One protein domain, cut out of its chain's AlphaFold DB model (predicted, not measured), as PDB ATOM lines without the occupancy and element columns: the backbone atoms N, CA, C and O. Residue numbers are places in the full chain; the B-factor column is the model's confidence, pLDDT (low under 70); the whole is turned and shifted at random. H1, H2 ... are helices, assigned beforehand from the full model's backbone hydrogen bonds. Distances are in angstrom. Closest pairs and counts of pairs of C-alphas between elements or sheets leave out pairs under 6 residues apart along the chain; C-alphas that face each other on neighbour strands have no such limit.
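This is residues 13 to 79 of the 81 residues of the protein "Hypoth_Ymh domain-containing protein" of Gynuella sunshinyii YC6258 (UniProt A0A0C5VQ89). Two long helices, H1 and H2, run opposite ways and cross as a loose, slanting X; a long loop joins them at one end of a rod, and at the other end the first and last printed residues come near each other. Within that loop, residues 44 to 50 stick out, and the first part of H2, residues 56 to 61, also stands free. The printed part has 67 residues, with H1 then H2 along it and no named strand; the class is all helix. The whole is loose, with a radius of gyration of the C-alphas of 15.0 A and spans of 47 by 19 by 17 A.

Find C-alpha 20 at (-18.584, 6.064, 2.012); from there H1, residues 20 to 39, runs 27.5 A to C-alpha 39 at (-22.945, -5.903, -22.330). Then look for H2, residues 56 to 74, which runs 26.8 A and ends with C-alpha 74 at (-12.037, -14.762, -4.750).

Look at Ser 33 in H1 and Leu 69 in H2: their C-alphas, the closest of the two helices, are 7.0 A apart. H1 and H2 are close but not clearly touching, with 2 pairs of C-alphas within 8 A. They run opposite ways at a steep tilt of 43 degrees, and their centres are 14.6 A apart. In H1 and H2 every O i to N i+4 pair is within hydrogen-bond range.

The C-alphas farthest apart are those of Gln 18 and Leu 50, at 46.8 A, while those of Lys 13 and Phe 79 are 6.7 A apart. The printed part has no cut. The link from H1 to H2, residues 40 to 55, is long. The mean pLDDT of the printed part is 86.5, and you will find values under 70 at residues 42 to 52.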
ATOM      1  N   LYS A  13     -18.876  -9.300   0.207       94.50
ATOM      2  CA  LYS A  13     -18.181  -8.042   0.504       94.50
ATOM      3  C   LYS A  13     -16.714  -8.127   0.103       94.50
ATOM      4  O   LYS A  13     -16.013  -9.042   0.517       94.50
ATOM      5  N   VAL A  14     -16.260  -7.154  -0.676       94.44
ATOM      6  CA  VAL A  14     -14.845  -6.930  -1.025       94.44
ATOM      7  C   VAL A  14     -14.232  -5.809  -0.194       94.44
ATOM      8  O   VAL A  14     -13.018  -5.746  -0.034       94.44
ATOM      9  N   THR A  15     -15.069  -4.943   0.379       93.19
ATOM     10  CA  THR A  15     -14.665  -3.918   1.344       93.19
ATOM     11  C   THR A  15     -15.522  -4.014   2.612       93.19
ATOM     12  O   THR A  15     -16.633  -4.551   2.565       93.19
ATOM     13  N   PRO A  16     -15.070  -3.456   3.752       91.38
ATOM     14  CA  PRO A  16     -15.836  -3.471   5.003       91.38
ATOM     15  C   PRO A  16     -17.187  -2.738   4.948       91.38
ATOM     16  O   PRO A  16     -17.991  -2.896   5.862       91.38
ATOM     17  N   CYS A  17     -17.439  -1.928   3.913       92.50
ATOM     18  CA  CYS A  17     -18.661  -1.130   3.732       92.50
ATOM     19  C   CYS A  17     -18.993  -0.182   4.905       92.50
ATOM     20  O   CYS A  17     -20.156   0.176   5.096       92.50
ATOM     21  N   GLN A  18     -17.985   0.243   5.677       93.19
ATOM     22  CA  GLN A  18     -18.169   1.118   6.842       93.19
ATOM     23  C   GLN A  18     -18.126   2.596   6.452       93.19
ATOM     24  O   GLN A  18     -18.938   3.386   6.930       93.19
ATOM     25  N   THR A  19     -17.203   2.962   5.564       96.50
ATOM     26  CA  THR A  19     -17.059   4.331   5.062       96.50
ATOM     27  C   THR A  19     -17.764   4.513   3.721       96.50
ATOM     28  O   THR A  19     -18.008   3.547   2.993       96.50
ATOM     29  N   ASP A  20     -18.044   5.761   3.343       96.25
ATOM     30  CA  ASP A  20     -18.584   6.064   2.012       96.25
ATOM     31  C   ASP A  20     -17.644   5.589   0.898       96.25
ATOM     32  O   ASP A  20     -18.097   5.066  -0.118       96.25
ATOM     33  N   THR A  21     -16.329   5.676   1.110       96.00
ATOM     34  CA  THR A  21     -15.321   5.146   0.183       96.00
ATOM     35  C   THR A  21     -15.455   3.633   0.004       96.00
ATOM     36  O   THR A  21     -15.446   3.146  -1.131       96.00
ATOM     37  N   ASP A  22     -15.640   2.885   1.095       95.25
ATOM     38  CA  ASP A  22     -15.831   1.433   1.033       95.25
ATOM     39  C   ASP A  22     -17.095   1.081   0.253       95.25
ATOM     40  O   ASP A  22     -17.061   0.230  -0.640       95.25
ATOM     41  N   LYS A  23     -18.202   1.765   0.569       95.00
ATOM     42  CA  LYS A  23     -19.502   1.563  -0.078       95.00
ATOM     43  C   LYS A  23     -19.445   1.910  -1.560       95.00
ATOM     44  O   LYS A  23     -19.981   1.167  -2.381       95.00
ATOM     45  N   ASN A  24     -18.771   2.997  -1.923       95.94
ATOM     46  CA  ASN A  24     -18.576   3.402  -3.313       95.94
ATOM     47  C   ASN A  24     -17.742   2.374  -4.082       95.94
ATOM     48  O   ASN A  24     -18.113   2.001  -5.193       95.94
ATOM     49  N   THR A  25     -16.676   1.849  -3.476       94.69
ATOM     50  CA  THR A  25     -15.826   0.813  -4.087       94.69
ATOM     51  C   THR A  25     -16.602  -0.486  -4.312       94.69
ATOM     52  O   THR A  25     -16.616  -1.032  -5.418       94.69
ATOM     53  N   GLN A  26     -17.330  -0.938  -3.290       94.81
ATOM     54  CA  GLN A  26     -18.214  -2.099  -3.355       94.81
ATOM     55  C   GLN A  26     -19.283  -1.931  -4.449       94.81
ATOM     56  O   GLN A  26     -19.494  -2.820  -5.279       94.81
ATOM     57  N   ASN A  27     -19.937  -0.768  -4.498       94.81
ATOM     58  CA  ASN A  27     -20.926  -0.450  -5.523       94.81
ATOM     59  C   ASN A  27     -20.306  -0.356  -6.927       94.81
ATOM     60  O   ASN A  27     -20.954  -0.746  -7.896       94.81
ATOM     61  N   GLY A  28     -19.058   0.095  -7.049       95.06
ATOM     62  CA  GLY A  28     -18.307   0.060  -8.302       95.06
ATOM     63  C   GLY A  28     -18.194  -1.363  -8.841       95.06
ATOM     64  O   GLY A  28     -18.616  -1.632  -9.963       95.06
ATOM     65  N   ILE A  29     -17.737  -2.308  -8.015       94.81
ATOM     66  CA  ILE A  29     -17.621  -3.727  -8.398       94.81
ATOM     67  C   ILE A  29     -18.991  -4.332  -8.733       94.81
ATOM     68  O   ILE A  29     -19.121  -5.061  -9.724       94.81
ATOM     69  N   LYS A  30     -20.037  -3.967  -7.981       95.06
ATOM     70  CA  LYS A  30     -21.430  -4.337  -8.272       95.06
ATOM     71  C   LYS A  30     -21.852  -3.922  -9.685       95.06
ATOM     72  O   LYS A  30     -22.373  -4.754 -10.432       95.06
ATOM     73  N   PHE A  31     -21.653  -2.654 -10.050       95.50
ATOM     74  CA  PHE A  31     -22.085  -2.122 -11.345       95.50
ATOM     75  C   PHE A  31     -21.205  -2.597 -12.499       95.50
ATOM     76  O   PHE A  31     -21.746  -2.950 -13.542       95.50
ATOM     77  N   LEU A  32     -19.888  -2.699 -12.303       95.06
ATOM     78  CA  LEU A  32     -18.970  -3.266 -13.293       95.06
ATOM     79  C   LEU A  32     -19.348  -4.708 -13.639       95.06
ATOM     80  O   LEU A  32     -19.471  -5.053 -14.810       95.06
ATOM     81  N   SER A  33     -19.620  -5.528 -12.624       92.88
ATOM     82  CA  SER A  33     -20.013  -6.923 -12.833       92.88
ATOM     83  C   SER A  33     -21.374  -7.051 -13.517       92.88
ATOM     84  O   SER A  33     -21.543  -7.857 -14.430       92.88
ATOM     85  N   ALA A  34     -22.360  -6.253 -13.092       91.94
ATOM     86  CA  ALA A  34     -23.687  -6.256 -13.706       91.94
ATOM     87  C   ALA A  34     -23.664  -5.724 -15.149       91.94
ATOM     88  O   ALA A  34     -24.383  -6.245 -16.001       91.94
ATOM     89  N   GLY A  35     -22.846  -4.706 -15.416       91.50
ATOM     90  CA  GLY A  35     -22.646  -4.125 -16.738       91.50
ATOM     91  C   GLY A  35     -21.961  -5.103 -17.680       91.50
ATOM     92  O   GLY A  35     -22.461  -5.325 -18.775       91.50
ATOM     93  N   LEU A  36     -20.895  -5.771 -17.231       90.44
ATOM     94  CA  LEU A  36     -20.193  -6.776 -18.029       90.44
ATOM     95  C   LEU A  36     -21.119  -7.921 -18.455       90.44
ATOM     96  O   LEU A  36     -21.167  -8.263 -19.631       90.44
ATOM     97  N   MET A  37     -21.901  -8.472 -17.520       84.88
ATOM     98  CA  MET A  37     -22.865  -9.537 -17.824       84.88
ATOM     99  C   MET A  37     -23.984  -9.092 -18.776       84.88
ATOM    100  O   MET A  37     -24.562  -9.922 -19.473       84.88
ATOM    101  N   GLN A  38     -24.348  -7.806 -18.779       84.56
ATOM    102  CA  GLN A  38     -25.357  -7.274 -19.695       84.56
ATOM    103  C   GLN A  38     -24.781  -6.949 -21.070       84.56
ATOM    104  O   GLN A  38     -25.436  -7.224 -22.070       84.56
ATOM    105  N   ALA A  39     -23.585  -6.367 -21.110       83.56
ATOM    106  CA  ALA A  39     -22.945  -5.903 -22.330       83.56
ATOM    107  C   ALA A  39     -22.335  -7.050 -23.132       83.56
ATOM    108  O   ALA A  39     -22.347  -7.001 -24.353       83.56
ATOM    109  N   ILE A  40     -21.802  -8.074 -22.466       80.38
ATOM    110  CA  ILE A  40     -21.085  -9.154 -23.136       80.38
ATOM    111  C   ILE A  40     -21.961 -10.389 -23.196       80.38
ATOM    112  O   ILE A  40     -22.450 -10.901 -22.186       80.38
ATOM    113  N   ARG A  41     -22.149 -10.874 -24.418       71.00
ATOM    114  CA  ARG A  41     -22.842 -12.120 -24.717       71.00
ATOM    115  C   ARG A  41     -21.816 -13.157 -25.132       71.00
ATOM    116  O   ARG A  41     -20.821 -12.835 -25.766       71.00
ATOM    117  N   ASN A  42     -22.062 -14.408 -24.774       65.12
ATOM    118  CA  ASN A  42     -21.393 -15.538 -25.399       65.12
ATOM    119  C   ASN A  42     -21.960 -15.720 -26.825       65.12
ATOM    120  O   ASN A  42     -23.110 -16.157 -26.938       65.12
ATOM    121  N   PRO A  43     -21.199 -15.429 -27.898       56.97
ATOM    122  CA  PRO A  43     -21.695 -15.536 -29.274       56.97
ATOM    123  C   PRO A  43     -22.100 -16.978 -29.613       56.97
ATOM    124  O   PRO A  43     -23.091 -17.231 -30.279       56.97
ATOM    125  N   THR A  44     -21.419 -17.978 -29.054       58.06
ATOM    126  CA  THR A  44     -21.751 -19.389 -29.304       58.06
ATOM    127  C   THR A  44     -23.112 -19.804 -28.722       58.06
ATOM    128  O   THR A  44     -23.654 -20.830 -29.118       58.06
ATOM    129  N   ALA A  45     -23.659 -19.038 -27.768       61.38
ATOM    130  CA  ALA A  45     -24.877 -19.384 -27.030       61.38
ATOM    131  C   ALA A  45     -26.044 -18.400 -27.217       61.38
ATOM    132  O   ALA A  45     -27.172 -18.752 -26.876       61.38
ATOM    133  N   HIS A  46     -25.796 -17.181 -27.705       57.69
ATOM    134  CA  HIS A  46     -26.814 -16.126 -27.745       57.69
ATOM    135  C   HIS A  46     -27.119 -15.596 -29.152       57.69
ATOM    136  O   HIS A  46     -28.297 -15.489 -29.471       57.69
ATOM    137  N   GLU A  47     -26.119 -15.319 -30.000       56.97
ATOM    138  CA  GLU A  47     -26.306 -14.786 -31.366       56.97
ATOM    139  C   GLU A  47     -25.155 -15.235 -32.284       56.97
ATOM    140  O   GLU A  47     -24.016 -15.287 -31.822       56.97
ATOM    141  N   PRO A  48     -25.394 -15.537 -33.576       58.66
ATOM    142  CA  PRO A  48     -24.332 -15.918 -34.507       58.66
ATOM    143  C   PRO A  48     -23.156 -14.929 -34.468       58.66
ATOM    144  O   PRO A  48     -23.362 -13.721 -34.454       58.66
ATOM    145  N   ALA A  49     -21.910 -15.417 -34.540       60.56
ATOM    146  CA  ALA A  49     -20.706 -14.563 -34.556       60.56
ATOM    147  C   ALA A  49     -20.689 -13.505 -35.688       60.56
ATOM    148  O   ALA A  49     -19.873 -12.587 -35.669       60.56
ATOM    149  N   LEU A  50     -21.587 -13.647 -36.668       59.72
ATOM    150  CA  LEU A  50     -21.883 -12.671 -37.716       59.72
ATOM    151  C   LEU A  50     -22.463 -11.358 -37.172       59.72
ATOM    152  O   LEU A  50     -22.084 -10.297 -37.662       59.72
ATOM    153  N   ASP A  51     -23.331 -11.425 -36.162       63.28
ATOM    154  CA  ASP A  51     -24.043 -10.264 -35.611       63.28
ATOM    155  C   ASP A  51     -23.249  -9.582 -34.483       63.28
ATOM    156  O   ASP A  51     -23.457  -8.406 -34.186       63.28
ATOM    157  N   TRP A  52     -22.269 -10.293 -33.909       69.25
ATOM    158  CA  TRP A  52     -21.358  -9.778 -32.887       69.25
ATOM    159  C   TRP A  52     -19.887 -10.100 -33.221       69.25
ATOM    160  O   TRP A  52     -19.310 -11.063 -32.697       69.25
ATOM    161  N   PRO A  53     -19.234  -9.299 -34.082       71.81
ATOM    162  CA  PRO A  53     -17.827  -9.489 -34.405       71.81
ATOM    163  C   PRO A  53     -16.935  -9.007 -33.249       71.81
ATOM    164  O   PRO A  53     -16.659  -7.817 -33.121       71.81
ATOM    165  N   VAL A  54     -16.446  -9.929 -32.412       77.69
ATOM    166  CA  VAL A  54     -15.374  -9.636 -31.437       77.69
ATOM    167  C   VAL A  54     -14.024  -9.858 -32.105       77.69
ATOM    168  O   VAL A  54     -13.706 -10.979 -32.512       77.69
ATOM    169  N   ASN A  55     -13.208  -8.811 -32.219       85.62
ATOM    170  CA  ASN A  55     -11.847  -8.972 -32.722       85.62
ATOM    171  C   ASN A  55     -10.928  -9.570 -31.629       85.62
ATOM    172  O   ASN A  55     -11.278  -9.645 -30.450       85.62
ATOM    173  N   LYS A  56      -9.722 -10.013 -32.005       87.38
ATOM    174  CA  LYS A  56      -8.785 -10.643 -31.056       87.38
ATOM    175  C   LYS A  56      -8.434  -9.740 -29.865       87.38
ATOM    176  O   LYS A  56      -8.282 -10.256 -28.760       87.38
ATOM    177  N   GLN A  57      -8.270  -8.440 -30.094       91.62
ATOM    178  CA  GLN A  57      -7.899  -7.483 -29.053       91.62
ATOM    179  C   GLN A  57      -9.040  -7.323 -28.044       91.62
ATOM    180  O   GLN A  57      -8.821  -7.536 -26.855       91.62
ATOM    181  N   ASP A  58     -10.263  -7.102 -28.531       87.38
ATOM    182  CA  ASP A  58     -11.460  -7.002 -27.692       87.38
ATOM    183  C   ASP A  58     -11.638  -8.268 -26.841       87.38
ATOM    184  O   ASP A  58     -11.884  -8.195 -25.641       87.38
ATOM    185  N   CYS A  59     -11.436  -9.452 -27.433       87.19
ATOM    186  CA  CYS A  59     -11.469 -10.723 -26.708       87.19
ATOM    187  C   CYS A  59     -10.469 -10.760 -25.542       87.19
ATOM    188  O   CYS A  59     -10.822 -11.187 -24.442       87.19
ATOM    189  N   LEU A  60      -9.223 -10.335 -25.766       92.56
ATOM    190  CA  LEU A  60      -8.195 -10.319 -24.722       92.56
ATOM    191  C   LEU A  60      -8.537  -9.328 -23.607       92.56
ATOM    192  O   LEU A  60      -8.394  -9.672 -22.432       92.56
ATOM    193  N   ASP A  61      -9.039  -8.147 -23.958       92.69
ATOM    194  CA  ASP A  61      -9.412  -7.120 -22.986       92.69
ATOM    195  C   ASP A  61     -10.610  -7.568 -22.134       92.69
ATOM    196  O   ASP A  61     -10.597  -7.427 -20.908       92.69
ATOM    197  N   LEU A  62     -11.606  -8.214 -22.750       90.94
ATOM    198  CA  LEU A  62     -12.749  -8.797 -22.046       90.94
ATOM    199  C   LEU A  62     -12.338  -9.933 -21.106       90.94
ATOM    200  O   LEU A  62     -12.799  -9.979 -19.965       90.94
ATOM    201  N   LEU A  63     -11.450 -10.829 -21.542       91.69
ATOM    202  CA  LEU A  63     -10.922 -11.902 -20.691       91.69
ATOM    203  C   LEU A  63     -10.077 -11.353 -19.535       91.69
ATOM    204  O   LEU A  63     -10.153 -11.863 -18.412       91.69
ATOM    205  N   GLY A  64      -9.302 -10.295 -19.783       95.38
ATOM    206  CA  GLY A  64      -8.550  -9.582 -18.754       95.38
ATOM    207  C   GLY A  64      -9.473  -8.948 -17.715       95.38
ATOM    208  O   GLY A  64      -9.250  -9.099 -16.508       95.38
ATOM    209  N   PHE A  65     -10.550  -8.306 -18.167       94.94
ATOM    210  CA  PHE A  65     -11.536  -7.692 -17.286       94.94
ATOM    211  C   PHE A  65     -12.337  -8.730 -16.485       94.94
ATOM    212  O   PHE A  65     -12.481  -8.581 -15.269       94.94
ATOM    213  N   LEU A  66     -12.764  -9.832 -17.111       93.88
ATOM    214  CA  LEU A  66     -13.362 -10.981 -16.415       93.88
ATOM    215  C   LEU A  66     -12.426 -11.526 -15.333       93.88
ATOM    216  O   LEU A  66     -12.835 -11.702 -14.187       93.88
ATOM    217  N   SER A  67     -11.150 -11.724 -15.675       96.06
ATOM    218  CA  SER A  67     -10.143 -12.199 -14.722       96.06
ATOM    219  C   SER A  67      -9.967 -11.236 -13.549       96.06
ATOM    220  O   SER A  67      -9.766 -11.675 -12.418       96.06
ATOM    221  N   TYR A  68     -10.039  -9.924 -13.787       96.12
ATOM    222  CA  TYR A  68     -10.012  -8.935 -12.711       96.12
ATOM    223  C   TYR A  68     -11.207  -9.087 -11.766       96.12
ATOM    224  O   TYR A  68     -11.003  -9.157 -10.555       96.12
ATOM    225  N   LEU A  69     -12.430  -9.189 -12.296       94.75
ATOM    226  CA  LEU A  69     -13.629  -9.345 -11.470       94.75
ATOM    227  C   LEU A  69     -13.641 -10.667 -10.695       94.75
ATOM    228  O   LEU A  69     -14.074 -10.686  -9.546       94.75
ATOM    229  N   PHE A  70     -13.117 -11.752 -11.268       94.38
ATOM    230  CA  PHE A  70     -12.954 -13.011 -10.538       94.38
ATOM    231  C   PHE A  70     -11.962 -12.909  -9.384       94.38
ATOM    232  O   PHE A  70     -12.274 -13.384  -8.302       94.38
ATOM    233  N   ARG A  71     -10.844 -12.189  -9.530       96.25
ATOM    234  CA  ARG A  71      -9.951 -11.948  -8.380       96.25
ATOM    235  C   ARG A  71     -10.627 -11.153  -7.261       96.25
ATOM    236  O   ARG A  71     -10.341 -11.392  -6.089       96.25
ATOM    237  N   GLN A  72     -11.519 -10.219  -7.608       94.81
ATOM    238  CA  GLN A  72     -12.336  -9.518  -6.611       94.81
ATOM    239  C   GLN A  72     -13.302 -10.487  -5.919       94.81
ATOM    240  O   GLN A  72     -13.438 -10.438  -4.702       94.81
ATOM    241  N   LEU A  73     -13.922 -11.400  -6.673       93.75
ATOM    242  CA  LEU A  73     -14.785 -12.445  -6.123       93.75
ATOM    243  C   LEU A  73     -14.040 -13.396  -5.183       93.75
ATOM    244  O   LEU A  73     -14.528 -13.644  -4.087       93.75
ATOM    245  N   ASP A  74     -12.859 -13.866  -5.571       95.00
ATOM    246  CA  ASP A  74     -12.037 -14.762  -4.750       95.00
ATOM    247  C   ASP A  74     -11.574 -14.095  -3.448       95.00
ATOM    248  O   ASP A  74     -11.396 -14.756  -2.428       95.00
ATOM    249  N   SER A  75     -11.396 -12.772  -3.474       93.19
ATOM    250  CA  SER A  75     -11.030 -11.980  -2.294       93.19
ATOM    251  C   SER A  75     -12.236 -11.600  -1.428       93.19
ATOM    252  O   SER A  75     -12.058 -11.018  -0.357       93.19
ATOM    253  N   ALA A  76     -13.462 -11.871  -1.885       95.00
ATOM    254  CA  ALA A  76     -14.668 -11.472  -1.180       95.00
ATOM    255  C   ALA A  76     -14.951 -12.379   0.021       95.00
ATOM    256  O   ALA A  76     -14.754 -13.593  -0.013       95.00
ATOM    257  N   VAL A  77     -15.500 -11.788   1.076       94.50
ATOM    258  CA  VAL A  77     -15.980 -12.511   2.254       94.50
ATOM    259  C   VAL A  77     -17.500 -12.613   2.233       94.50
ATOM    260  O   VAL A  77     -18.202 -11.677   1.836       94.50
ATOM    261  N   TYR A  78     -18.014 -13.761   2.674       92.56
ATOM    262  CA  TYR A  78     -19.444 -13.937   2.894       92.56
ATOM    263  C   TYR A  78     -19.856 -13.222   4.180       92.56
ATOM    264  O   TYR A  78     -19.363 -13.537   5.264       92.56
ATOM    265  N   PHE A  79     -20.779 -12.275   4.055       86.38
ATOM    266  CA  PHE A  79     -21.399 -11.588   5.175       86.38
ATOM    267  C   PHE A  79     -22.845 -12.055   5.287       86.38
ATOM    268  O   PHE A  79     -23.666 -11.815   4.399       86.38
TER     269      PHE A  79